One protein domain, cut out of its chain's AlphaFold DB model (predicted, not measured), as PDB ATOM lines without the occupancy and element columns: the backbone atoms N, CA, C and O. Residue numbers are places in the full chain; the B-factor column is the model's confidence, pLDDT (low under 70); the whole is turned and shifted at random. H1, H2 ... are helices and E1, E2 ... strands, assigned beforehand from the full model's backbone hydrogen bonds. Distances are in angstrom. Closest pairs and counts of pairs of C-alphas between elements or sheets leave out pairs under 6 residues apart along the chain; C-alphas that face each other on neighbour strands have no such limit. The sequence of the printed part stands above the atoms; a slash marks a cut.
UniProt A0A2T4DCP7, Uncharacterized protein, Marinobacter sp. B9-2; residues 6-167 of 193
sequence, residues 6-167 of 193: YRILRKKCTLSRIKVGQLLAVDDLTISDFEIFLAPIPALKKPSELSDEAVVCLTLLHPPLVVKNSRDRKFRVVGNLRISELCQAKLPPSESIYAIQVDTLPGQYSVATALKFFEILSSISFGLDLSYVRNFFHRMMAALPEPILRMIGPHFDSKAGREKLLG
ATOM      1  N   TYR A   6     218.351 205.916 189.016       49.75
ATOM      2  CA  TYR A   6     218.746 204.575 189.446       49.75
ATOM      3  C   TYR A   6     219.953 204.572 190.390       49.75
ATOM      4  O   TYR A   6     220.210 203.553 191.018       49.75
ATOM      5  N   ARG A   7     220.741 205.656 190.499       50.28
ATOM      6  CA  ARG A   7     221.866 205.713 191.447       50.28
ATOM      7  C   ARG A   7     221.391 205.712 192.897       50.28
ATOM      8  O   ARG A   7     222.101 205.170 193.739       50.28
ATOM      9  N   ILE A   8     220.186 206.222 193.167       52.09
ATOM     10  CA  ILE A   8     219.535 206.099 194.481       52.09
ATOM     11  C   ILE A   8     219.314 204.620 194.810       52.09
ATOM     12  O   ILE A   8     219.634 204.184 195.909       52.09
ATOM     13  N   LEU A   9     218.872 203.840 193.817       48.66
ATOM     14  CA  LEU A   9     218.645 202.395 193.919       48.66
ATOM     15  C   LEU A   9     219.934 201.551 193.803       48.66
ATOM     16  O   LEU A   9     219.920 200.374 194.142       48.66
ATOM     17  N   ARG A  10     221.051 202.120 193.317       47.00
ATOM     18  CA  ARG A  10     222.368 201.448 193.253       47.00
ATOM     19  C   ARG A  10     223.188 201.586 194.535       47.00
ATOM     20  O   ARG A  10     224.166 200.856 194.687       47.00
ATOM     21  N   LYS A  11     222.852 202.525 195.427       56.03
ATOM     22  CA  LYS A  11     223.437 202.553 196.776       56.03
ATOM     23  C   LYS A  11     222.959 201.328 197.559       56.03
ATOM     24  O   LYS A  11     221.926 200.752 197.226       56.03
ATOM     25  N   LYS A  12     223.724 200.911 198.575       63.59
ATOM     26  CA  LYS A  12     223.368 199.769 199.427       63.59
ATOM     27  C   LYS A  12     221.960 199.987 199.986       63.59
ATOM     28  O   LYS A  12     221.735 200.875 200.800       63.59
ATOM     29  N   CYS A  13     221.024 199.187 199.491       75.19
ATOM     30  CA  CYS A  13     219.677 199.081 200.021       75.19
ATOM     31  C   CYS A  13     219.623 197.780 200.817       75.19
ATOM     32  O   CYS A  13     220.064 196.741 200.321       75.19
ATOM     33  N   THR A  14     219.099 197.820 202.035       85.06
ATOM     34  CA  THR A  14     218.940 196.621 202.863       85.06
ATOM     35  C   THR A  14     217.480 196.447 203.240       85.06
ATOM     36  O   THR A  14     216.838 197.362 203.752       85.06
ATOM     37  N   LEU A  15     216.931 195.261 202.980       87.88
ATOM     38  CA  LEU A  15     215.647 194.880 203.552       87.88
ATOM     39  C   LEU A  15     215.874 194.526 205.021       87.88
ATOM     40  O   LEU A  15     216.766 193.747 205.352       87.88
ATOM     41  N   SER A  16     215.076 195.110 205.901       89.94
ATOM     42  CA  SER A  16     215.253 194.983 207.344       89.94
ATOM     43  C   SER A  16     213.910 194.941 208.057       89.94
ATOM     44  O   SER A  16     212.901 195.386 207.508       89.94
ATOM     45  N   ARG A  17     213.916 194.448 209.298       93.31
ATOM     46  CA  ARG A  17     212.783 194.603 210.210       93.31
ATOM     47  C   ARG A  17     213.026 195.793 211.126       93.31
ATOM     48  O   ARG A  17     214.079 195.874 211.760       93.31
ATOM     49  N   ILE A  18     212.059 196.699 211.192       94.12
ATOM     50  CA  ILE A  18     212.078 197.874 212.070       94.12
ATOM     51  C   ILE A  18     210.788 197.925 212.879       94.12
ATOM     52  O   ILE A  18     209.753 197.439 212.425       94.12
ATOM     53  N   LYS A  19     210.838 198.519 214.072       96.44
ATOM     54  CA  LYS A  19     209.628 198.726 214.869       96.44
ATOM     55  C   LYS A  19     208.807 199.883 214.316       96.44
ATOM     56  O   LYS A  19     209.381 200.900 213.921       96.44
ATOM     57  N   VAL A  20     207.482 199.777 214.375       94.69
ATOM     58  CA  VAL A  20     206.560 200.850 213.958       94.69
ATOM     59  C   VAL A  20     206.866 202.158 214.693       94.69
ATOM     60  O   VAL A  20     206.969 203.208 214.070       94.69
ATOM     61  N   GLY A  21     207.152 202.095 215.998       93.50
ATOM     62  CA  GLY A  21     207.516 203.263 216.810       93.50
ATOM     63  C   GLY A  21     208.860 203.917 216.453       93.50
ATOM     64  O   GLY A  21     209.201 204.958 217.010       93.50
ATOM     65  N   GLN A  22     209.649 203.323 215.550       94.88
ATOM     66  CA  GLN A  22     210.867 203.942 215.020       94.88
ATOM     67  C   GLN A  22     210.608 204.771 213.759       94.88
ATOM     68  O   GLN A  22     211.521 205.467 213.315       94.88
ATOM     69  N   LEU A  23     209.412 204.711 213.173       92.62
ATOM     70  CA  LEU A  23     209.035 205.538 212.032       92.62
ATOM     71  C   LEU A  23     208.729 206.965 212.493       92.62
ATOM     72  O   LEU A  23     207.996 207.177 213.457       92.62
ATOM     73  N   LEU A  24     209.301 207.940 211.796       89.31
ATOM     74  CA  LEU A  24     208.990 209.352 211.979       89.31
ATOM     75  C   LEU A  24     207.819 209.753 211.087       89.31
ATOM     76  O   LEU A  24     207.751 209.323 209.935       89.31
ATOM     77  N   ALA A  25     206.956 210.617 211.622       77.31
ATOM     78  CA  ALA A  25     205.984 211.346 210.822       77.31
ATOM     79  C   ALA A  25     206.703 212.191 209.757       77.31
ATOM     80  O   ALA A  25     207.863 212.587 209.923       77.31
ATOM     81  N   VAL A  26     206.022 212.425 208.639       74.06
ATOM     82  CA  VAL A  26     206.542 213.259 207.556       74.06
ATOM     83  C   VAL A  26     205.992 214.672 207.714       74.06
ATOM     84  O   VAL A  26     204.875 214.957 207.299       74.06
ATOM     85  N   ASP A  27     206.801 215.561 208.285       66.38
ATOM     86  CA  ASP A  27     206.380 216.933 208.610       66.38
ATOM     87  C   ASP A  27     206.374 217.881 207.386       66.38
ATOM     88  O   ASP A  27     205.780 218.956 207.425       66.38
ATOM     89  N   ASP A  28     207.009 217.483 206.277       68.94
ATOM     90  CA  ASP A  28     207.261 218.337 205.099       68.94
ATOM     91  C   ASP A  28     206.183 218.230 203.996       68.94
ATOM     92  O   ASP A  28     206.409 218.649 202.856       68.94
ATOM     93  N   LEU A  29     205.030 217.617 204.283       67.38
ATOM     94  CA  LEU A  29     203.947 217.429 203.313       67.38
ATOM     95  C   LEU A  29     202.732 218.288 203.653       67.38
ATOM     96  O   LEU A  29     202.326 218.408 204.806       67.38
ATOM     97  N   THR A  30     202.112 218.863 202.624       70.81
ATOM     98  CA  THR A  30     200.844 219.578 202.802       70.81
ATOM     99  C   THR A  30     199.710 218.590 203.093       70.81
ATOM    100  O   THR A  30     199.777 217.428 202.695       70.81
ATOM    101  N   ILE A  31     198.620 219.053 203.718       67.25
ATOM    102  CA  ILE A  31     197.399 218.240 203.908       67.25
ATOM    103  C   ILE A  31     196.925 217.669 202.563       67.25
ATOM    104  O   ILE A  31     196.584 216.494 202.468       67.25
ATOM    105  N   SER A  32     197.000 218.477 201.501       66.25
ATOM    106  CA  SER A  32     196.657 218.035 200.150       66.25
ATOM    107  C   SER A  32     197.575 216.915 199.650       66.25
ATOM    108  O   SER A  32     197.080 215.965 199.053       66.25
ATOM    109  N   ASP A  33     198.885 216.979 199.913       64.06
ATOM    110  CA  ASP A  33     199.814 215.897 199.562       64.06
ATOM    111  C   ASP A  33     199.457 214.596 200.310       64.06
ATOM    112  O   ASP A  33     199.454 213.526 199.705       64.06
ATOM    113  N   PHE A  34     199.101 214.671 201.598       65.25
ATOM    114  CA  PHE A  34     198.660 213.506 202.375       65.25
ATOM    115  C   PHE A  34     197.382 212.878 201.811       65.25
ATOM    116  O   PHE A  34     197.360 211.681 201.540       65.25
ATOM    117  N   GLU A  35     196.334 213.665 201.564       63.94
ATOM    118  CA  GLU A  35     195.094 213.160 200.954       63.94
ATOM    119  C   GLU A  35     195.367 212.447 199.620       63.94
ATOM    120  O   GLU A  35     194.818 211.378 199.345       63.94
ATOM    121  N   ILE A  36     196.269 213.015 198.818       63.25
ATOM    122  CA  ILE A  36     196.707 212.492 197.521       63.25
ATOM    123  C   ILE A  36     197.425 211.146 197.685       63.25
ATOM    124  O   ILE A  36     197.073 210.188 196.995       63.25
ATOM    125  N   PHE A  37     198.393 211.038 198.598       62.75
ATOM    126  CA  PHE A  37     199.160 209.804 198.802       62.75
ATOM    127  C   PHE A  37     198.336 208.654 199.388       62.75
ATOM    128  O   PHE A  37     198.630 207.488 199.121       62.75
ATOM    129  N   LEU A  38     197.313 208.967 200.183       65.50
ATOM    130  CA  LEU A  38     196.521 207.973 200.908       65.50
ATOM    131  C   LEU A  38     195.265 207.525 200.143       65.50
ATOM    132  O   LEU A  38     194.777 206.417 200.368       65.50
ATOM    133  N   ALA A  39     194.771 208.329 199.194       61.41
ATOM    134  CA  ALA A  39     193.588 208.021 198.386       61.41
ATOM    135  C   ALA A  39     193.583 206.633 197.695       61.41
ATOM    136  O   ALA A  39     192.509 206.021 197.662       61.41
ATOM    137  N   PRO A  40     194.710 206.098 197.171       59.28
ATOM    138  CA  PRO A  40     194.724 204.827 196.437       59.28
ATOM    139  C   PRO A  40     194.587 203.561 197.293       59.28
ATOM    140  O   PRO A  40     194.518 202.473 196.727       59.28
ATOM    141  N   ILE A  41     194.566 203.654 198.629       60.91
ATOM    142  CA  ILE A  41     194.349 202.492 199.505       60.91
ATOM    143  C   ILE A  41     192.983 202.633 200.182       60.91
ATOM    144  O   ILE A  41     192.880 203.278 201.225       60.91
ATOM    145  N   PRO A  42     191.923 201.994 199.654       56.84
ATOM    146  CA  PRO A  42     190.615 201.962 200.309       56.84
ATOM    147  C   PRO A  42     190.688 201.491 201.768       56.84
ATOM    148  O   PRO A  42     189.963 202.005 202.613       56.84
ATOM    149  N   ALA A  43     191.622 200.589 202.088       52.81
ATOM    150  CA  ALA A  43     191.838 200.093 203.444       52.81
ATOM    151  C   ALA A  43     192.337 201.154 204.448       52.81
ATOM    152  O   ALA A  43     192.132 200.984 205.643       52.81
ATOM    153  N   LEU A  44     192.917 202.280 204.005       54.50
ATOM    154  CA  LEU A  44     193.221 203.411 204.897       54.50
ATOM    155  C   LEU A  44     191.954 204.144 205.356       54.50
ATOM    156  O   LEU A  44     191.957 204.774 206.408       54.50
ATOM    157  N   LYS A  45     190.853 204.035 204.601       59.00
ATOM    158  CA  LYS A  45     189.552 204.601 204.988       59.00
ATOM    159  C   LYS A  45     188.845 203.743 206.040       59.00
ATOM    160  O   LYS A  45     187.973 204.252 206.738       59.00
ATOM    161  N   LYS A  46     189.215 202.460 206.155       65.62
ATOM    162  CA  LYS A  46     188.707 201.521 207.165       65.62
ATOM    163  C   LYS A  46     189.795 200.541 207.640       65.62
ATOM    164  O   LYS A  46     189.732 199.351 207.330       65.62
ATOM    165  N   PRO A  47     190.785 201.006 208.422       62.78
ATOM    166  CA  PRO A  47     191.901 200.163 208.864       62.78
ATOM    167  C   PRO A  47     191.465 198.946 209.691       62.78
ATOM    168  O   PRO A  47     192.172 197.946 209.746       62.78
ATOM    169  N   SER A  48     190.290 199.019 210.325       67.25
ATOM    170  CA  SER A  48     189.681 197.934 211.099       67.25
ATOM    171  C   SER A  48     189.289 196.706 210.271       67.25
ATOM    172  O   SER A  48     189.110 195.641 210.850       67.25
ATOM    173  N   GLU A  49     189.164 196.830 208.946       70.50
ATOM    174  CA  GLU A  49     188.840 195.707 208.052       70.50
ATOM    175  C   GLU A  49     190.073 194.846 207.710       70.50
ATOM    176  O   GLU A  49     189.932 193.775 207.122       70.50
ATOM    177  N   LEU A  50     191.283 195.276 208.093       71.88
ATOM    178  CA  LEU A  50     192.512 194.497 207.945       71.88
ATOM    179  C   LEU A  50     192.947 193.894 209.282       71.88
ATOM    180  O   LEU A  50     192.971 194.578 210.308       71.88
ATOM    181  N   SER A  51     193.353 192.622 209.261       81.31
ATOM    182  CA  SER A  51     194.051 192.017 210.400       81.31
ATOM    183  C   SER A  51     195.473 192.574 210.515       81.31
ATOM    184  O   SER A  51     196.053 193.045 209.531       81.31
ATOM    185  N   ASP A  52     196.059 192.503 211.707       85.31
ATOM    186  CA  ASP A  52     197.417 193.000 211.943       85.31
ATOM    187  C   ASP A  52     198.439 192.234 211.084       85.31
ATOM    188  O   ASP A  52     199.341 192.829 210.490       85.31
ATOM    189  N   GLU A  53     198.241 190.925 210.904       80.94
ATOM    190  CA  GLU A  53     199.058 190.077 210.032       80.94
ATOM    191  C   GLU A  53     198.954 190.499 208.567       80.94
ATOM    192  O   GLU A  53     199.959 190.488 207.854       80.94
ATOM    193  N   ALA A  54     197.764 190.898 208.106       76.94
ATOM    194  CA  ALA A  54     197.586 191.408 206.752       76.94
ATOM    195  C   ALA A  54     198.390 192.699 206.547       76.94
ATOM    196  O   ALA A  54     199.066 192.845 205.527       76.94
ATOM    197  N   VAL A  55     198.393 193.600 207.536       82.75
ATOM    198  CA  VAL A  55     199.190 194.835 207.492       82.75
ATOM    199  C   VAL A  55     200.690 194.531 207.492       82.75
ATOM    200  O   VAL A  55     201.423 195.086 206.672       82.75
ATOM    201  N   VAL A  56     201.163 193.599 208.325       84.56
ATOM    202  CA  VAL A  56     202.575 193.174 208.316       84.56
ATOM    203  C   VAL A  56     202.951 192.539 206.970       84.56
ATOM    204  O   VAL A  56     203.989 192.884 206.401       84.56
ATOM    205  N   CYS A  57     202.104 191.674 206.406       78.62
ATOM    206  CA  CYS A  57     202.320 191.062 205.092       78.62
ATOM    207  C   CYS A  57     202.355 192.095 203.957       78.62
ATOM    208  O   CYS A  57     203.168 191.969 203.041       78.62
ATOM    209  N   LEU A  58     201.546 193.155 204.023       79.50
ATOM    210  CA  LEU A  58     201.607 194.254 203.053       79.50
ATOM    211  C   LEU A  58     202.991 194.915 203.025       79.50
ATOM    212  O   LEU A  58     203.456 195.297 201.951       79.50
ATOM    213  N   THR A  59     203.692 194.977 204.161       85.62
ATOM    214  CA  THR A  59     205.056 195.531 204.218       85.62
ATOM    215  C   THR A  59     206.105 194.650 203.533       85.62
ATOM    216  O   THR A  59     207.165 195.146 203.168       85.62
ATOM    217  N   LEU A  60     205.824 193.367 203.280       78.56
ATOM    218  CA  LEU A  60     206.687 192.519 202.445       78.56
ATOM    219  C   LEU A  60     206.525 192.824 200.955       78.56
ATOM    220  O   LEU A  60     207.499 192.788 200.206       78.56
ATOM    221  N   LEU A  61     205.294 193.106 200.526       74.88
ATOM    222  CA  LEU A  61     204.957 193.347 199.121       74.88
ATOM    223  C   LEU A  61     205.271 194.786 198.701       74.88
ATOM    224  O   LEU A  61     205.766 195.029 197.601       74.88
ATOM    225  N   HIS A  62     205.013 195.737 199.597       78.06
ATOM    226  CA  HIS A  62     205.208 197.166 199.382       78.06
ATOM    227  C   HIS A  62     205.922 197.798 200.585       78.06
ATOM    228  O   HIS A  62     205.349 198.648 201.267       78.06
ATOM    229  N   PRO A  63     207.172 197.395 200.878       84.44
ATOM    230  CA  PRO A  63     207.900 197.905 202.034       84.44
ATOM    231  C   PRO A  63     208.028 199.431 201.978       84.44
ATOM    232  O   PRO A  63     208.379 199.973 200.920       84.44
ATOM    233  N   PRO A  64     207.811 200.143 203.100       89.81
ATOM    234  CA  PRO A  64     208.230 201.526 203.235       89.81
ATOM    235  C   PRO A  64     209.712 201.666 202.889       89.81
ATOM    236  O   PRO A  64     210.550 200.873 203.334       89.81
ATOM    237  N   LEU A  65     210.036 202.682 202.094       89.19
ATOM    238  CA  LEU A  65     211.418 203.066 201.849       89.19
ATOM    239  C   LEU A  65     211.809 204.077 202.918       89.19
ATOM    240  O   LEU A  65     211.128 205.091 203.083       89.19
ATOM    241  N   VAL A  66     212.891 203.810 203.641       91.06
ATOM    242  CA  VAL A  66     213.278 204.613 204.797       91.06
ATOM    243  C   VAL A  66     214.751 204.993 204.799       91.06
ATOM    244  O   VAL A  66     215.612 204.257 204.322       91.06
ATOM    245  N   VAL A  67     215.045 206.141 205.401       90.06
ATOM    246  CA  VAL A  67     216.403 206.627 205.655       90.06
ATOM    247  C   VAL A  67     216.596 206.740 207.153       90.06
ATOM    248  O   VAL A  67     215.774 207.338 207.854       90.06
ATOM    249  N   LYS A  68     217.691 206.176 207.657       88.12
ATOM    250  CA  LYS A  68     218.018 206.260 209.079       88.12
ATOM    251  C   LYS A  68     218.333 207.706 209.455       88.12
ATOM    252  O   LYS A  68     219.209 208.336 208.867       88.12
ATOM    253  N   ASN A  69     217.649 208.219 210.469       83.00
ATOM    254  CA  ASN A  69     218.017 209.473 211.095       83.00
ATOM    255  C   ASN A  69     219.294 209.247 211.919       83.00
ATOM    256  O   ASN A  69     219.361 208.358 212.772       83.00
ATOM    257  N   SER A  70     220.327 210.042 211.641       75.50
ATOM    258  CA  SER A  70     221.644 209.906 212.265       75.50
ATOM    259  C   SER A  70     221.623 210.159 213.773       75.50
ATOM    260  O   SER A  70     222.521 209.698 214.472       75.50
ATOM    261  N   ARG A  71     220.601 210.861 214.280       77.19
ATOM    262  CA  ARG A  71     220.545 211.319 215.672       77.19
ATOM    263  C   ARG A  71     219.866 210.350 216.644       77.19
ATOM    264  O   ARG A  71     220.254 210.334 217.803       77.19
ATOM    265  N   ASP A  72     218.883 209.550 216.221       77.69
ATOM    266  CA  ASP A  72     217.948 208.923 217.179       77.69
ATOM    267  C   ASP A  72     217.507 207.475 216.876       77.69
ATOM    268  O   ASP A  72     216.521 207.004 217.434       77.69
ATOM    269  N   ARG A  73     218.232 206.708 216.042       85.06
ATOM    270  CA  ARG A  73     217.837 205.331 215.621       85.06
ATOM    271  C   ARG A  73     216.408 205.241 215.048       85.06
ATOM    272  O   ARG A  73     215.873 204.133 214.931       85.06
ATOM    273  N   LYS A  74     215.808 206.377 214.690       91.75
ATOM    274  CA  LYS A  74     214.525 206.461 214.005       91.75
ATOM    275  C   LYS A  74     214.737 206.543 212.500       91.75
ATOM    276  O   LYS A  74     215.855 206.718 212.013       91.75
ATOM    277  N   PHE A  75     213.651 206.393 211.766       92.19
ATOM    278  CA  PHE A  75     213.646 206.262 210.322       92.19
ATOM    279  C   PHE A  75     212.675 207.266 209.718       92.19
ATOM    280  O   PHE A  75     211.510 207.317 210.101       92.19
ATOM    281  N   ARG A  76     213.161 208.061 208.766       91.06
ATOM    282  CA  ARG A  76     212.315 208.935 207.951       91.06
ATOM    283  C   ARG A  76     211.809 208.156 206.753       91.06
ATOM    284  O   ARG A  76     212.605 207.513 206.067       91.06
ATOM    285  N   VAL A  77     210.513 208.244 206.491       89.50
ATOM    286  CA  VAL A  77     209.885 207.607 205.334       89.50
ATOM    287  C   VAL A  77     210.125 208.469 204.105       89.50
ATOM    288  O   VAL A  77     209.867 209.667 204.114       89.50
ATOM    289  N   VAL A  78     210.655 207.856 203.053       86.88
ATOM    290  CA  VAL A  78     211.018 208.529 201.799       86.88
ATOM    291  C   VAL A  78     210.361 207.891 200.573       86.88
ATOM    292  O   VAL A  78     210.525 208.396 199.471       86.88
ATOM    293  N   GLY A  79     209.594 206.811 200.751       84.75
ATOM    294  CA  GLY A  79     208.786 206.167 199.711       84.75
ATOM    295  C   GLY A  79     207.757 205.206 200.314       84.75
ATOM    296  O   GLY A  79     207.940 204.737 201.437       84.75
ATOM    297  N   ASN A  80     206.686 204.908 199.566       80.06
ATOM    298  CA  ASN A  80     205.547 204.091 200.017       80.06
ATOM    299  C   ASN A  80     204.915 204.600 201.333       80.06
ATOM    300  O   ASN A  80     204.583 203.812 202.220       80.06
ATOM    301  N   LEU A  81     204.730 205.924 201.449       84.12
ATOM    302  CA  LEU A  81     204.195 206.592 202.646       84.12
ATOM    303  C   LEU A  81     202.901 205.957 203.153       84.12
ATOM    304  O   LEU A  81     202.770 205.660 204.331       84.12
ATOM    305  N   ARG A  82     201.985 205.658 202.236       79.44
ATOM    306  CA  ARG A  82     200.691 205.030 202.519       79.44
ATOM    307  C   ARG A  82     200.769 203.739 203.342       79.44
ATOM    308  O   ARG A  82     199.887 203.478 204.152       79.44
ATOM    309  N   ILE A  83     201.825 202.942 203.165       83.25
ATOM    310  CA  ILE A  83     202.027 201.709 203.936       83.25
ATOM    311  C   ILE A  83     202.535 202.036 205.341       83.25
ATOM    312  O   ILE A  83     202.097 201.409 206.301       83.25
ATOM    313  N   SER A  84     203.402 203.044 205.475       88.88
ATOM    314  CA  SER A  84     203.836 203.550 206.782       88.88
ATOM    315  C   SER A  84     202.658 204.073 207.601       88.88
ATOM    316  O   SER A  84     202.502 203.668 208.750       88.88
ATOM    317  N   GLU A  85     201.807 204.910 207.003       86.44
ATOM    318  CA  GLU A  85     200.623 205.469 207.671       86.44
ATOM    319  C   GLU A  85     199.658 204.363 208.117       86.44
ATOM    320  O   GLU A  85     199.194 204.363 209.255       86.44
ATOM    321  N   LEU A  86     199.420 203.352 207.270       83.62
ATOM    322  CA  LEU A  86     198.593 202.198 207.638       83.62
ATOM    323  C   LEU A  86     199.177 201.435 208.837       83.62
ATOM    324  O   LEU A  86     198.442 201.054 209.747       83.62
ATOM    325  N   CYS A  87     200.498 201.226 208.851       88.88
ATOM    326  CA  CYS A  87     201.177 200.557 209.958       88.88
ATOM    327  C   CYS A  87     201.061 201.366 211.254       88.88
ATOM    328  O   CYS A  87     200.736 200.795 212.288       88.88
ATOM    329  N   GLN A  88     201.293 202.679 211.201       89.81
ATOM    330  CA  GLN A  88     201.189 203.560 212.368       89.81
ATOM    331  C   GLN A  88     199.752 203.671 212.897       89.81
ATOM    332  O   GLN A  88     199.563 203.794 214.104       89.81
ATOM    333  N   ALA A  89     198.747 203.595 212.021       85.00
ATOM    334  CA  ALA A  89     197.341 203.665 212.404       85.00
ATOM    335  C   ALA A  89     196.797 202.358 213.006       85.00
ATOM    336  O   ALA A  89     195.870 202.406 213.815       85.00
ATOM    337  N   LYS A  90     197.320 201.193 212.595       86.19
ATOM    338  CA  LYS A  90     196.749 199.883 212.960       86.19
ATOM    339  C   LYS A  90     197.587 199.076 213.947       86.19
ATOM    340  O   LYS A  90     197.015 198.382 214.782       86.19
ATOM    341  N   LEU A  91     198.912 199.130 213.835       90.50
ATOM    342  CA  LEU A  91     199.813 198.248 214.572       90.50
ATOM    343  C   LEU A  91     200.346 198.916 215.845       90.50
ATOM    344  O   LEU A  91     200.565 200.130 215.869       90.50
ATOM    345  N   PRO A  92     200.636 198.140 216.906       93.44
ATOM    346  CA  PRO A  92     201.252 198.693 218.100       93.44
ATOM    347  C   PRO A  92     202.687 199.180 217.805       93.44
ATOM    348  O   PRO A  92     203.397 198.564 217.007       93.44
ATOM    349  N   PRO A  93     203.195 200.224 218.495       94.69
ATOM    350  CA  PRO A  93     204.538 200.769 218.249       94.69
ATOM    351  C   PRO A  93     205.688 199.763 218.410       94.69
ATOM    352  O   PRO A  93     206.782 199.969 217.880       94.69
ATOM    353  N   SER A  94     205.468 198.688 219.170       95.00
ATOM    354  CA  SER A  94     206.422 197.598 219.374       95.00
ATOM    355  C   SER A  94     206.500 196.611 218.207       95.00
ATOM    356  O   SER A  94     207.483 195.868 218.138       95.00
ATOM    357  N   GLU A  95     205.497 196.594 217.323       95.94
ATOM    358  CA  GLU A  95     205.391 195.639 216.220       95.94
ATOM    359  C   GLU A  95     206.495 195.852 215.188       95.94
ATOM    360  O   GLU A  95     206.915 196.984 214.943       95.94
ATOM    361  N   SER A  96     206.989 194.763 214.591       95.12
ATOM    362  CA  SER A  96     208.130 194.796 213.673       95.12
ATOM    363  C   SER A  96     207.712 194.541 212.230       95.12
ATOM    364  O   SER A  96     207.433 193.401 211.852       95.12
ATOM    365  N   ILE A  97     207.794 195.583 211.406       95.12
ATOM    366  CA  ILE A  97     207.443 195.573 209.981       95.12
ATOM    367  C   ILE A  97     208.681 195.480 209.083       95.12
ATOM    368  O   ILE A  97     209.799 195.772 209.518       95.12
ATOM    369  N   TYR A  98     208.490 195.108 207.817       92.69
ATOM    370  CA  TYR A  98     209.557 195.114 206.818       92.69
ATOM    371  C   TYR A  98     209.703 196.494 206.179       92.69
ATOM    372  O   TYR A  98     208.723 197.101 205.758       92.69
ATOM    373  N   ALA A  99     210.937 196.985 206.080       92.50
ATOM    374  CA  ALA A  99     211.257 198.245 205.418       92.50
ATOM    375  C   ALA A  99     212.574 198.133 204.646       92.50
ATOM    376  O   ALA A  99     213.514 197.450 205.077       92.50
ATOM    377  N   ILE A 100     212.652 198.833 203.513       90.00
ATOM    378  CA  ILE A 100     213.893 198.981 202.753       90.00
ATOM    379  C   ILE A 100     214.630 200.192 203.313       90.00
ATOM    380  O   ILE A 100     214.161 201.321 203.192       90.00
ATOM    381  N   GLN A 101     215.791 199.961 203.915       88.88
ATOM    382  CA  GLN A 101     216.675 201.023 204.376       88.88
ATOM    383  C   GLN A 101     217.607 201.451 203.249       88.88
ATOM    384  O   GLN A 101     218.221 200.613 202.585       88.88
ATOM    385  N   VAL A 102     217.747 202.762 203.080       85.88
ATOM    386  CA  VAL A 102     218.786 203.374 202.250       85.88
ATOM    387  C   VAL A 102     219.662 204.269 203.120       85.88
ATOM    388  O   VAL A 102     219.165 204.993 203.984       85.88
ATOM    389  N   ASP A 103     220.974 204.216 202.896       78.62
ATOM    390  CA  ASP A 103     221.954 204.881 203.769       78.62
ATOM    391  C   ASP A 103     221.757 206.403 203.834       78.62
ATOM    392  O   ASP A 103     221.843 207.014 204.897       78.62
ATOM    393  N   THR A 104     221.501 207.030 202.684       77.38
ATOM    394  CA  THR A 104     221.392 208.489 202.545       77.38
ATOM    395  C   THR A 104     220.533 208.842 201.339       77.38
ATOM    396  O   THR A 104     220.715 208.236 200.276       77.38
ATOM    397  N   LEU A 105     219.716 209.892 201.444       74.31
ATOM    398  CA  LEU A 105     219.200 210.571 200.254       74.31
ATOM    399  C   LEU A 105     220.346 211.286 199.521       74.31
ATOM    400  O   LEU A 105     221.286 211.760 200.165       74.31
ATOM    401  N   PRO A 106     220.313 211.389 198.183       70.06
ATOM    402  CA  PRO A 106     221.221 212.287 197.479       70.06
ATOM    403  C   PRO A 106     220.963 213.729 197.920       70.06
ATOM    404  O   PRO A 106     219.810 214.134 198.025       70.06
ATOM    405  N   GLY A 107     222.027 214.512 198.129       66.25
ATOM    406  CA  GLY A 107     221.950 215.846 198.747       66.25
ATOM    407  C   GLY A 107     221.074 216.876 198.021       66.25
ATOM    408  O   GLY A 107     220.765 217.913 198.591       66.25
ATOM    409  N   GLN A 108     220.651 216.585 196.790       67.38
ATOM    410  CA  GLN A 108     219.738 217.417 196.002       67.38
ATOM    411  C   GLN A 108     218.243 217.120 196.240       67.38
ATOM    412  O   GLN A 108     217.402 217.832 195.700       67.38
ATOM    413  N   TYR A 109     217.889 216.078 197.003       72.56
ATOM    414  CA  TYR A 109     216.493 215.697 197.250       72.56
ATOM    415  C   TYR A 109     216.101 215.921 198.711       72.56
ATOM    416  O   TYR A 109     216.709 215.354 199.619       72.56
ATOM    417  N   SER A 110     215.030 216.688 198.932       79.44
ATOM    418  CA  SER A 110     214.321 216.686 200.214       79.44
ATOM    419  C   SER A 110     213.516 215.389 200.385       79.44
ATOM    420  O   SER A 110     213.269 214.663 199.416       79.44
ATOM    421  N   VAL A 111     213.072 215.105 201.614       79.06
ATOM    422  CA  VAL A 111     212.185 213.965 201.913       79.06
ATOM    423  C   VAL A 111     210.890 214.058 201.101       79.06
ATOM    424  O   VAL A 111     210.514 213.093 200.439       79.06
ATOM    425  N   ALA A 112     210.263 215.238 201.066       77.88
ATOM    426  CA  ALA A 112     209.054 215.487 200.283       77.88
ATOM    427  C   ALA A 112     209.261 215.237 198.779       77.88
ATOM    428  O   ALA A 112     208.422 214.620 198.121       77.88
ATOM    429  N   THR A 113     210.396 215.668 198.218       78.25
ATOM    430  CA  THR A 113     210.713 215.415 196.807       78.25
ATOM    431  C   THR A 113     210.939 213.930 196.531       78.25
ATOM    432  O   THR A 113     210.455 213.423 195.519       78.25
ATOM    433  N   ALA A 114     211.639 213.223 197.423       78.81
ATOM    434  CA  ALA A 114     211.837 211.781 197.307       78.81
ATOM    435  C   ALA A 114     210.494 211.034 197.327       78.81
ATOM    436  O   ALA A 114     210.246 210.216 196.444       78.81
ATOM    437  N   LEU A 115     209.596 211.386 198.250       79.50
ATOM    438  CA  LEU A 115     208.260 210.796 198.351       79.50
ATOM    439  C   LEU A 115     207.459 210.943 197.057       79.50
ATOM    440  O   LEU A 115     206.981 209.948 196.514       79.50
ATOM    441  N   LYS A 116     207.383 212.164 196.513       76.19
ATOM    442  CA  LYS A 116     206.693 212.442 195.241       76.19
ATOM    443  C   LYS A 116     207.287 211.621 194.097       76.19
ATOM    444  O   LYS A 116     206.560 211.014 193.316       76.19
ATOM    445  N   PHE A 117     208.614 211.560 194.029       77.19
ATOM    446  CA  PHE A 117     209.330 210.805 193.009       77.19
ATOM    447  C   PHE A 117     209.065 209.292 193.088       77.19
ATOM    448  O   PHE A 117     208.727 208.671 192.079       77.19
ATOM    449  N   PHE A 118     209.188 208.685 194.270       76.25
ATOM    450  CA  PHE A 118     208.975 207.246 194.440       76.25
ATOM    451  C   PHE A 118     207.516 206.845 194.245       76.25
ATOM    452  O   PHE A 118     207.257 205.777 193.690       76.25
ATOM    453  N   GLU A 119     206.565 207.701 194.616       74.75
ATOM    454  CA  GLU A 119     205.153 207.431 194.360       74.75
ATOM    455  C   GLU A 119     204.836 207.453 192.855       74.75
ATOM    456  O   GLU A 119     204.099 206.592 192.369       74.75
ATOM    457  N   ILE A 120     205.451 208.360 192.080       72.44
ATOM    458  CA  ILE A 120     205.371 208.355 190.606       72.44
ATOM    459  C   ILE A 120     205.894 207.028 190.054       72.44
ATOM    460  O   ILE A 120     205.211 206.381 189.262       72.44
ATOM    461  N   LEU A 121     207.075 206.586 190.496       71.06
ATOM    462  CA  LEU A 121     207.651 205.311 190.055       71.06
ATOM    463  C   LEU A 121     206.766 204.111 190.402       71.06
ATOM    464  O   LEU A 121     206.570 203.232 189.560       71.06
ATOM    465  N   SER A 122     206.211 204.086 191.612       68.31
ATOM    466  CA  SER A 122     205.276 203.053 192.065       68.31
ATOM    467  C   SER A 122     204.020 203.036 191.187       68.31
ATOM    468  O   SER A 122     203.637 201.989 190.664       68.31
ATOM    469  N   SER A 123     203.452 204.212 190.910       67.00
ATOM    470  CA  SER A 123     202.273 204.374 190.049       67.00
ATOM    471  C   SER A 123     202.507 203.848 188.629       67.00
ATOM    472  O   SER A 123     201.639 203.181 188.068       67.00
ATOM    473  N   ILE A 124     203.692 204.104 188.062       64.25
ATOM    474  CA  ILE A 124     204.091 203.610 186.734       64.25
ATOM    475  C   ILE A 124     204.301 202.093 186.746       64.25
ATOM    476  O   ILE A 124     203.911 201.416 185.799       64.25
ATOM    477  N   SER A 125     204.940 201.563 187.794       61.97
ATOM    478  CA  SER A 125     205.325 200.147 187.888       61.97
ATOM    479  C   SER A 125     204.128 199.228 188.074       61.97
ATOM    480  O   SER A 125     204.068 198.164 187.465       61.97
ATOM    481  N   PHE A 126     203.197 199.633 188.935       59.28
ATOM    482  CA  PHE A 126     202.069 198.803 189.349       59.28
ATOM    483  C   PHE A 126     200.776 199.138 188.606       59.28
ATOM    484  O   PHE A 126     199.763 198.497 188.858       59.28
ATOM    485  N   GLY A 127     200.816 200.108 187.683       51.06
ATOM    486  CA  GLY A 127     199.677 200.466 186.845       51.06
ATOM    487  C   GLY A 127     198.466 200.858 187.682       51.06
ATOM    488  O   GLY A 127     197.417 200.230 187.560       51.06
ATOM    489  N   LEU A 128     198.619 201.867 188.550       53.44
ATOM    490  CA  LEU A 128     197.467 202.416 189.268       53.44
ATOM    491  C   LEU A 128     196.391 202.814 188.259       53.44
ATOM    492  O   LEU A 128     196.692 203.432 187.237       53.44
ATOM    493  N   ASP A 129     195.150 202.458 188.574       45.28
ATOM    494  CA  ASP A 129     193.988 202.784 187.765       45.28
ATOM    495  C   ASP A 129     193.891 204.309 187.596       45.28
ATOM    496  O   ASP A 129     193.521 205.061 188.504       45.28
ATOM    497  N   LEU A 130     194.297 204.780 186.415       45.06
ATOM    498  CA  LEU A 130     194.383 206.196 186.074       45.06
ATOM    499  C   LEU A 130     193.006 206.875 186.074       45.06
ATOM    500  O   LEU A 130     192.953 208.107 186.074       45.06
ATOM    501  N   SER A 131     191.908 206.109 186.118       41.66
ATOM    502  CA  SER A 131     190.541 206.632 186.197       41.66
ATOM    503  C   SER A 131     190.289 207.452 187.472       41.66
ATOM    504  O   SER A 131     189.645 208.496 187.398       41.66
ATOM    505  N   TYR A 132     190.891 207.078 188.608       43.50
ATOM    506  CA  TYR A 132     190.833 207.845 189.866       43.50
ATOM    507  C   TYR A 132     192.010 208.820 190.052       43.50
ATOM    508  O   TYR A 132     191.979 209.696 190.915       43.50
ATOM    509  N   VAL A 133     193.059 208.678 189.239       50.16
ATOM    510  CA  VAL A 133     194.413 209.181 189.537       50.16
ATOM    511  C   VAL A 133     194.916 210.181 188.474       50.16
ATOM    512  O   VAL A 133     195.997 210.757 188.598       50.16
ATOM    513  N   ARG A 134     194.124 210.491 187.436       50.41
ATOM    514  CA  ARG A 134     194.537 211.413 186.356       50.41
ATOM    515  C   ARG A 134     194.957 212.800 186.867       50.41
ATOM    516  O   ARG A 134     196.004 213.310 186.473       50.41
ATOM    517  N   ASN A 135     194.192 213.382 187.794       57.38
ATOM    518  CA  ASN A 135     194.539 214.667 188.421       57.38
ATOM    519  C   ASN A 135     195.702 214.540 189.420       57.38
ATOM    520  O   ASN A 135     196.478 215.481 189.573       57.38
ATOM    521  N   PHE A 136     195.852 213.378 190.062       59.66
ATOM    522  CA  PHE A 136     196.945 213.063 190.987       59.66
ATOM    523  C   PHE A 136     198.296 213.077 190.273       59.66
ATOM    524  O   PHE A 136     199.209 213.781 190.699       59.66
ATOM    525  N   PHE A 137     198.408 212.365 189.147       62.03
ATOM    526  CA  PHE A 137     199.686 212.227 188.450       62.03
ATOM    527  C   PHE A 137     200.130 213.579 187.895       62.03
ATOM    528  O   PHE A 137     201.286 213.972 188.037       62.03
ATOM    529  N   HIS A 138     199.179 214.341 187.351       65.38
ATOM    530  CA  HIS A 138     199.427 215.690 186.863       65.38
ATOM    531  C   HIS A 138     199.877 216.648 187.981       65.38
ATOM    532  O   HIS A 138     200.858 217.367 187.806       65.38
ATOM    533  N   ARG A 139     199.210 216.647 189.148       67.00
ATOM    534  CA  ARG A 139     199.579 217.505 190.293       67.00
ATOM    535  C   ARG A 139     200.939 217.137 190.886       67.00
ATOM    536  O   ARG A 139     201.728 218.030 191.179       67.00
ATOM    537  N   MET A 140     201.243 215.846 191.017       69.75
ATOM    538  CA  MET A 140     202.543 215.397 191.522       69.75
ATOM    539  C   MET A 140     203.681 215.730 190.560       69.75
ATOM    540  O   MET A 140     204.721 216.205 191.006       69.75
ATOM    541  N   MET A 141     203.476 215.546 189.253       71.25
ATOM    542  CA  MET A 141     204.453 215.955 188.244       71.25
ATOM    543  C   MET A 141     204.657 217.476 188.255       71.25
ATOM    544  O   MET A 141     205.796 217.927 188.254       71.25
ATOM    545  N   ALA A 142     203.589 218.274 188.354       73.81
ATOM    546  CA  ALA A 142     203.689 219.736 188.426       73.81
ATOM    547  C   ALA A 142     204.441 220.246 189.672       73.81
ATOM    548  O   ALA A 142     205.025 221.324 189.637       73.81
ATOM    549  N   ALA A 143     204.441 219.478 190.765       72.06
ATOM    550  CA  ALA A 143     205.116 219.831 192.015       72.06
ATOM    551  C   ALA A 143     206.585 219.373 192.086       72.06
ATOM    552  O   ALA A 143     207.271 219.673 193.068       72.06
ATOM    553  N   LEU A 144     207.080 218.619 191.098       76.94
ATOM    554  CA  LEU A 144     208.482 218.214 191.055       76.94
ATOM    555  C   LEU A 144     209.362 219.326 190.457       76.94
ATOM    556  O   LEU A 144     209.012 219.893 189.424       76.94
ATOM    557  N   PRO A 145     210.549 219.590 191.037       72.75
ATOM    558  CA  PRO A 145     211.547 220.463 190.430       72.75
ATOM    559  C   PRO A 145     211.857 220.094 188.971       72.75
ATOM    560  O   PRO A 145     212.051 218.921 188.642       72.75
ATOM    561  N   GLU A 146     212.000 221.106 188.114       76.06
ATOM    562  CA  GLU A 146     212.294 220.943 186.683       76.06
ATOM    563  C   GLU A 146     213.486 220.008 186.378       76.06
ATOM    564  O   GLU A 146     213.370 219.186 185.463       76.06
ATOM    565  N   PRO A 147     214.603 220.024 187.139       73.12
ATOM    566  CA  PRO A 147     215.697 219.077 186.917       73.12
ATOM    567  C   PRO A 147     215.270 217.605 187.017       73.12
ATOM    568  O   PRO A 147     215.786 216.761 186.287       73.12
ATOM    569  N   ILE A 148     214.304 217.287 187.884       69.56
ATOM    570  CA  ILE A 148     213.770 215.929 188.048       69.56
ATOM    571  C   ILE A 148     212.878 215.581 186.867       69.56
ATOM    572  O   ILE A 148     213.006 214.492 186.314       69.56
ATOM    573  N   LEU A 149     212.021 216.510 186.445       75.75
ATOM    574  CA  LEU A 149     211.141 216.328 185.292       75.75
ATOM    575  C   LEU A 149     211.932 216.088 184.005       75.75
ATOM    576  O   LEU A 149     211.645 215.134 183.286       75.75
ATOM    577  N   ARG A 150     212.986 216.875 183.756       74.38
ATOM    578  CA  ARG A 150     213.904 216.670 182.622       74.38
ATOM    579  C   ARG A 150     214.638 215.329 182.691       74.38
ATOM    580  O   ARG A 150     214.979 214.763 181.658       74.38
ATOM    581  N   MET A 151     214.869 214.815 183.895       69.50
ATOM    582  CA  MET A 151     215.527 213.531 184.120       69.50
ATOM    583  C   MET A 151     214.597 212.335 183.857       69.50
ATOM    584  O   MET A 151     215.058 211.332 183.320       69.50
ATOM    585  N   ILE A 152     213.309 212.414 184.214       69.44
ATOM    586  CA  ILE A 152     212.350 211.307 184.021       69.44
ATOM    587  C   ILE A 152     211.570 211.378 182.708       69.44
ATOM    588  O   ILE A 152     211.209 210.336 182.170       69.44
ATOM    589  N   GLY A 153     211.326 212.581 182.182       73.19
ATOM    590  CA  GLY A 153     210.525 212.840 180.981       73.19
ATOM    591  C   GLY A 153     210.886 211.955 179.782       73.19
ATOM    592  O   GLY A 153     210.000 211.276 179.261       73.19
ATOM    593  N   PRO A 154     212.178 211.857 179.403       74.69
ATOM    594  CA  PRO A 154     212.629 211.028 178.280       74.69
ATOM    595  C   PRO A 154     212.409 209.519 178.453       74.69
ATOM    596  O   PRO A 154     212.686 208.753 177.542       74.69
ATOM    597  N   HIS A 155     211.984 209.053 179.629       70.69
ATOM    598  CA  HIS A 155     211.752 207.636 179.893       70.69
ATOM    599  C   HIS A 155     210.280 207.227 179.769       70.69
ATOM    600  O   HIS A 155     209.977 206.036 179.814       70.69
ATOM    601  N   PHE A 156     209.357 208.176 179.610       70.12
ATOM    602  CA  PHE A 156     207.925 207.881 179.513       70.12
ATOM    603  C   PHE A 156     207.456 207.525 178.102       70.12
ATOM    604  O   PHE A 156     206.440 206.841 177.957       70.12
ATOM    605  N   ASP A 157     208.208 207.938 177.085       73.31
ATOM    606  CA  ASP A 157     207.880 207.804 175.662       73.31
ATOM    607  C   ASP A 157     207.843 206.354 175.151       73.31
ATOM    608  O   ASP A 157     207.231 206.054 174.129       73.31
ATOM    609  N   SER A 158     208.471 205.428 175.874       65.50
ATOM    610  CA  SER A 158     208.723 204.079 175.388       65.50
ATOM    611  C   SER A 158     208.693 203.052 176.516       65.50
ATOM    612  O   SER A 158     209.067 203.311 177.660       65.50
ATOM    613  N   LYS A 159     208.275 201.824 176.186       63.50
ATOM    614  CA  LYS A 159     208.299 200.692 177.128       63.50
ATOM    615  C   LYS A 159     209.716 200.435 177.658       63.50
ATOM    616  O   LYS A 159     209.893 200.221 178.851       63.50
ATOM    617  N   ALA A 160     210.719 200.508 176.781       66.88
ATOM    618  CA  ALA A 160     212.123 200.341 177.147       66.88
ATOM    619  C   ALA A 160     212.638 201.481 178.047       66.88
ATOM    620  O   ALA A 160     213.384 201.219 178.990       66.88
ATOM    621  N   GLY A 161     212.220 202.727 177.794       64.69
ATOM    622  CA  GLY A 161     212.505 203.868 178.663       64.69
ATOM    623  C   GLY A 161     211.959 203.658 180.074       64.69
ATOM    624  O   GLY A 161     212.712 203.792 181.039       64.69
ATOM    625  N   ARG A 162     210.696 203.224 180.187       67.88
ATOM    626  CA  ARG A 162     210.049 202.938 181.476       67.88
ATOM    627  C   ARG A 162     210.761 201.821 182.225       67.88
ATOM    628  O   ARG A 162     211.112 201.991 183.384       67.88
ATOM    629  N   GLU A 163     211.056 200.710 181.562       62.97
ATOM    630  CA  GLU A 163     211.796 199.602 182.177       62.97
ATOM    631  C   GLU A 163     213.189 200.027 182.669       62.97
ATOM    632  O   GLU A 163     213.592 199.664 183.776       62.97
ATOM    633  N   LYS A 164     213.908 200.850 181.891       65.75
ATOM    634  CA  LYS A 164     215.205 201.414 182.287       65.75
ATOM    635  C   LYS A 164     215.084 202.332 183.506       65.75
ATOM    636  O   LYS A 164     215.923 202.249 184.402       65.75
ATOM    637  N   LEU A 165     214.059 203.184 183.547       66.00
ATOM    638  CA  LEU A 165     213.778 204.077 184.674       66.00
ATOM    639  C   LEU A 165     213.482 203.292 185.958       66.00
ATOM    640  O   LEU A 165     213.981 203.647 187.022       66.00
ATOM    641  N   LEU A 166     212.725 202.203 185.836       58.84
ATOM    642  CA  LEU A 166     212.365 201.312 186.939       58.84
ATOM    643  C   LEU A 166     213.508 200.380 187.375       58.84
ATOM    644  O   LEU A 166     213.352 199.619 188.325       58.84
ATOM    645  N   GLY A 167     214.657 200.415 186.691       56.91
ATOM    646  CA  GLY A 167     215.780 199.529 186.989       56.91
ATOM    647  C   GLY A 167     215.498 198.055 186.675       56.91
ATOM    648  O   GLY A 167     216.197 197.178 187.183       56.91
TER     649      GLY A 167
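What this domain is: This is residues 6 to 167 of the 193 residues of an uncharacterized protein of Marinobacter sp. B9-2 (UniProt A0A2T4DCP7). A small, strongly twisted sheet of four strands has two helices side by side over one face, H4 and H5, while the long helix H6 runs beside its edge strand E3, between the sheet and a loose group of H7, H8 and H9. H2 packs crosswise on H5. The printed part has 162 residues with nine named helices and four named strands, in the order H1 E1 H2 H3 H4 E2 E3 H5 E4 H6 H7 H8 H9; the sheet, order E1 E4 E2 E3, is mixed, and so is the class. It is compact, with a radius of gyration of the C-alphas of 15.6 A and spans of 44 by 36 by 29 A.

How they stand to each other: Begin with E1, residues 13 to 19, antiparallel to E4, residues 96 to 102; N 16 and O 99 are 2.9 A apart. E2, residues 65 to 68, is parallel to E4, with N 66 and O 100 at 2.8 A. E2 and E3, residues 75 to 79, form an antiparallel hairpin, with N 67 and O 76 at 2.9 A. H4, residues 52 to 61, and H5, residues 81 to 90, are on the same face of the sheet; they touch, closest at C-alphas 55 and 87, 6.5 A, at a shallow tilt of 16 degrees, opposite ways. H2, residues 31 to 38, touches H5 about perpendicular at 85 degrees, closest at C-alphas 38 and 82, 5.4 A. H3, residues 42 to 45, is close to H5 but not clearly touching, closest at C-alphas 44 and 86, 6.2 A. H6, residues 111 to 126, comes closest to E3 at C-alphas 115 and 79, 4.9 A. H6 and H7, residues 130 to 142, form a helical hairpin but only just touch, with 3 pairs of C-alphas within 8 A, closest 116 and 140, 6.3 A. H8, residues 146 to 155, and H9, residues 159 to 165, form another, closest at C-alphas 155 and 161, 4.0 A. H1, residues 6 to 10, is close to H9 but not clearly touching, closest at C-alphas 6 and 165, 6.9 A. Each O i to N i+4 pair is within hydrogen-bond range in H1, H2, H5, H6 and H9, against 5 of 6 in H4, 7 of 9 in H7 and 4 of 6 in H8; H3 is too short for one.

Where its parts are: Find C-alpha 6 at (218.746, 204.575, 189.446), where H1 begins. H6 runs 22.1 A from C-alpha 111 at (212.185, 213.965, 201.913); E1 and E4 measure 17.9 A and 17.8 A. H9 ends at C-alpha 165, (213.778, 204.077, 184.674).

The domain as a whole: The C-alphas farthest apart, Ser 94 and Asp 157, are 44.9 A apart. The printed part has no cut, and the link E1 to H2, 11 residues, is long. Mean pLDDT of the printed part is 74.1, with 62 residues under 70, among them residues 31 to 48 and 122 to 140.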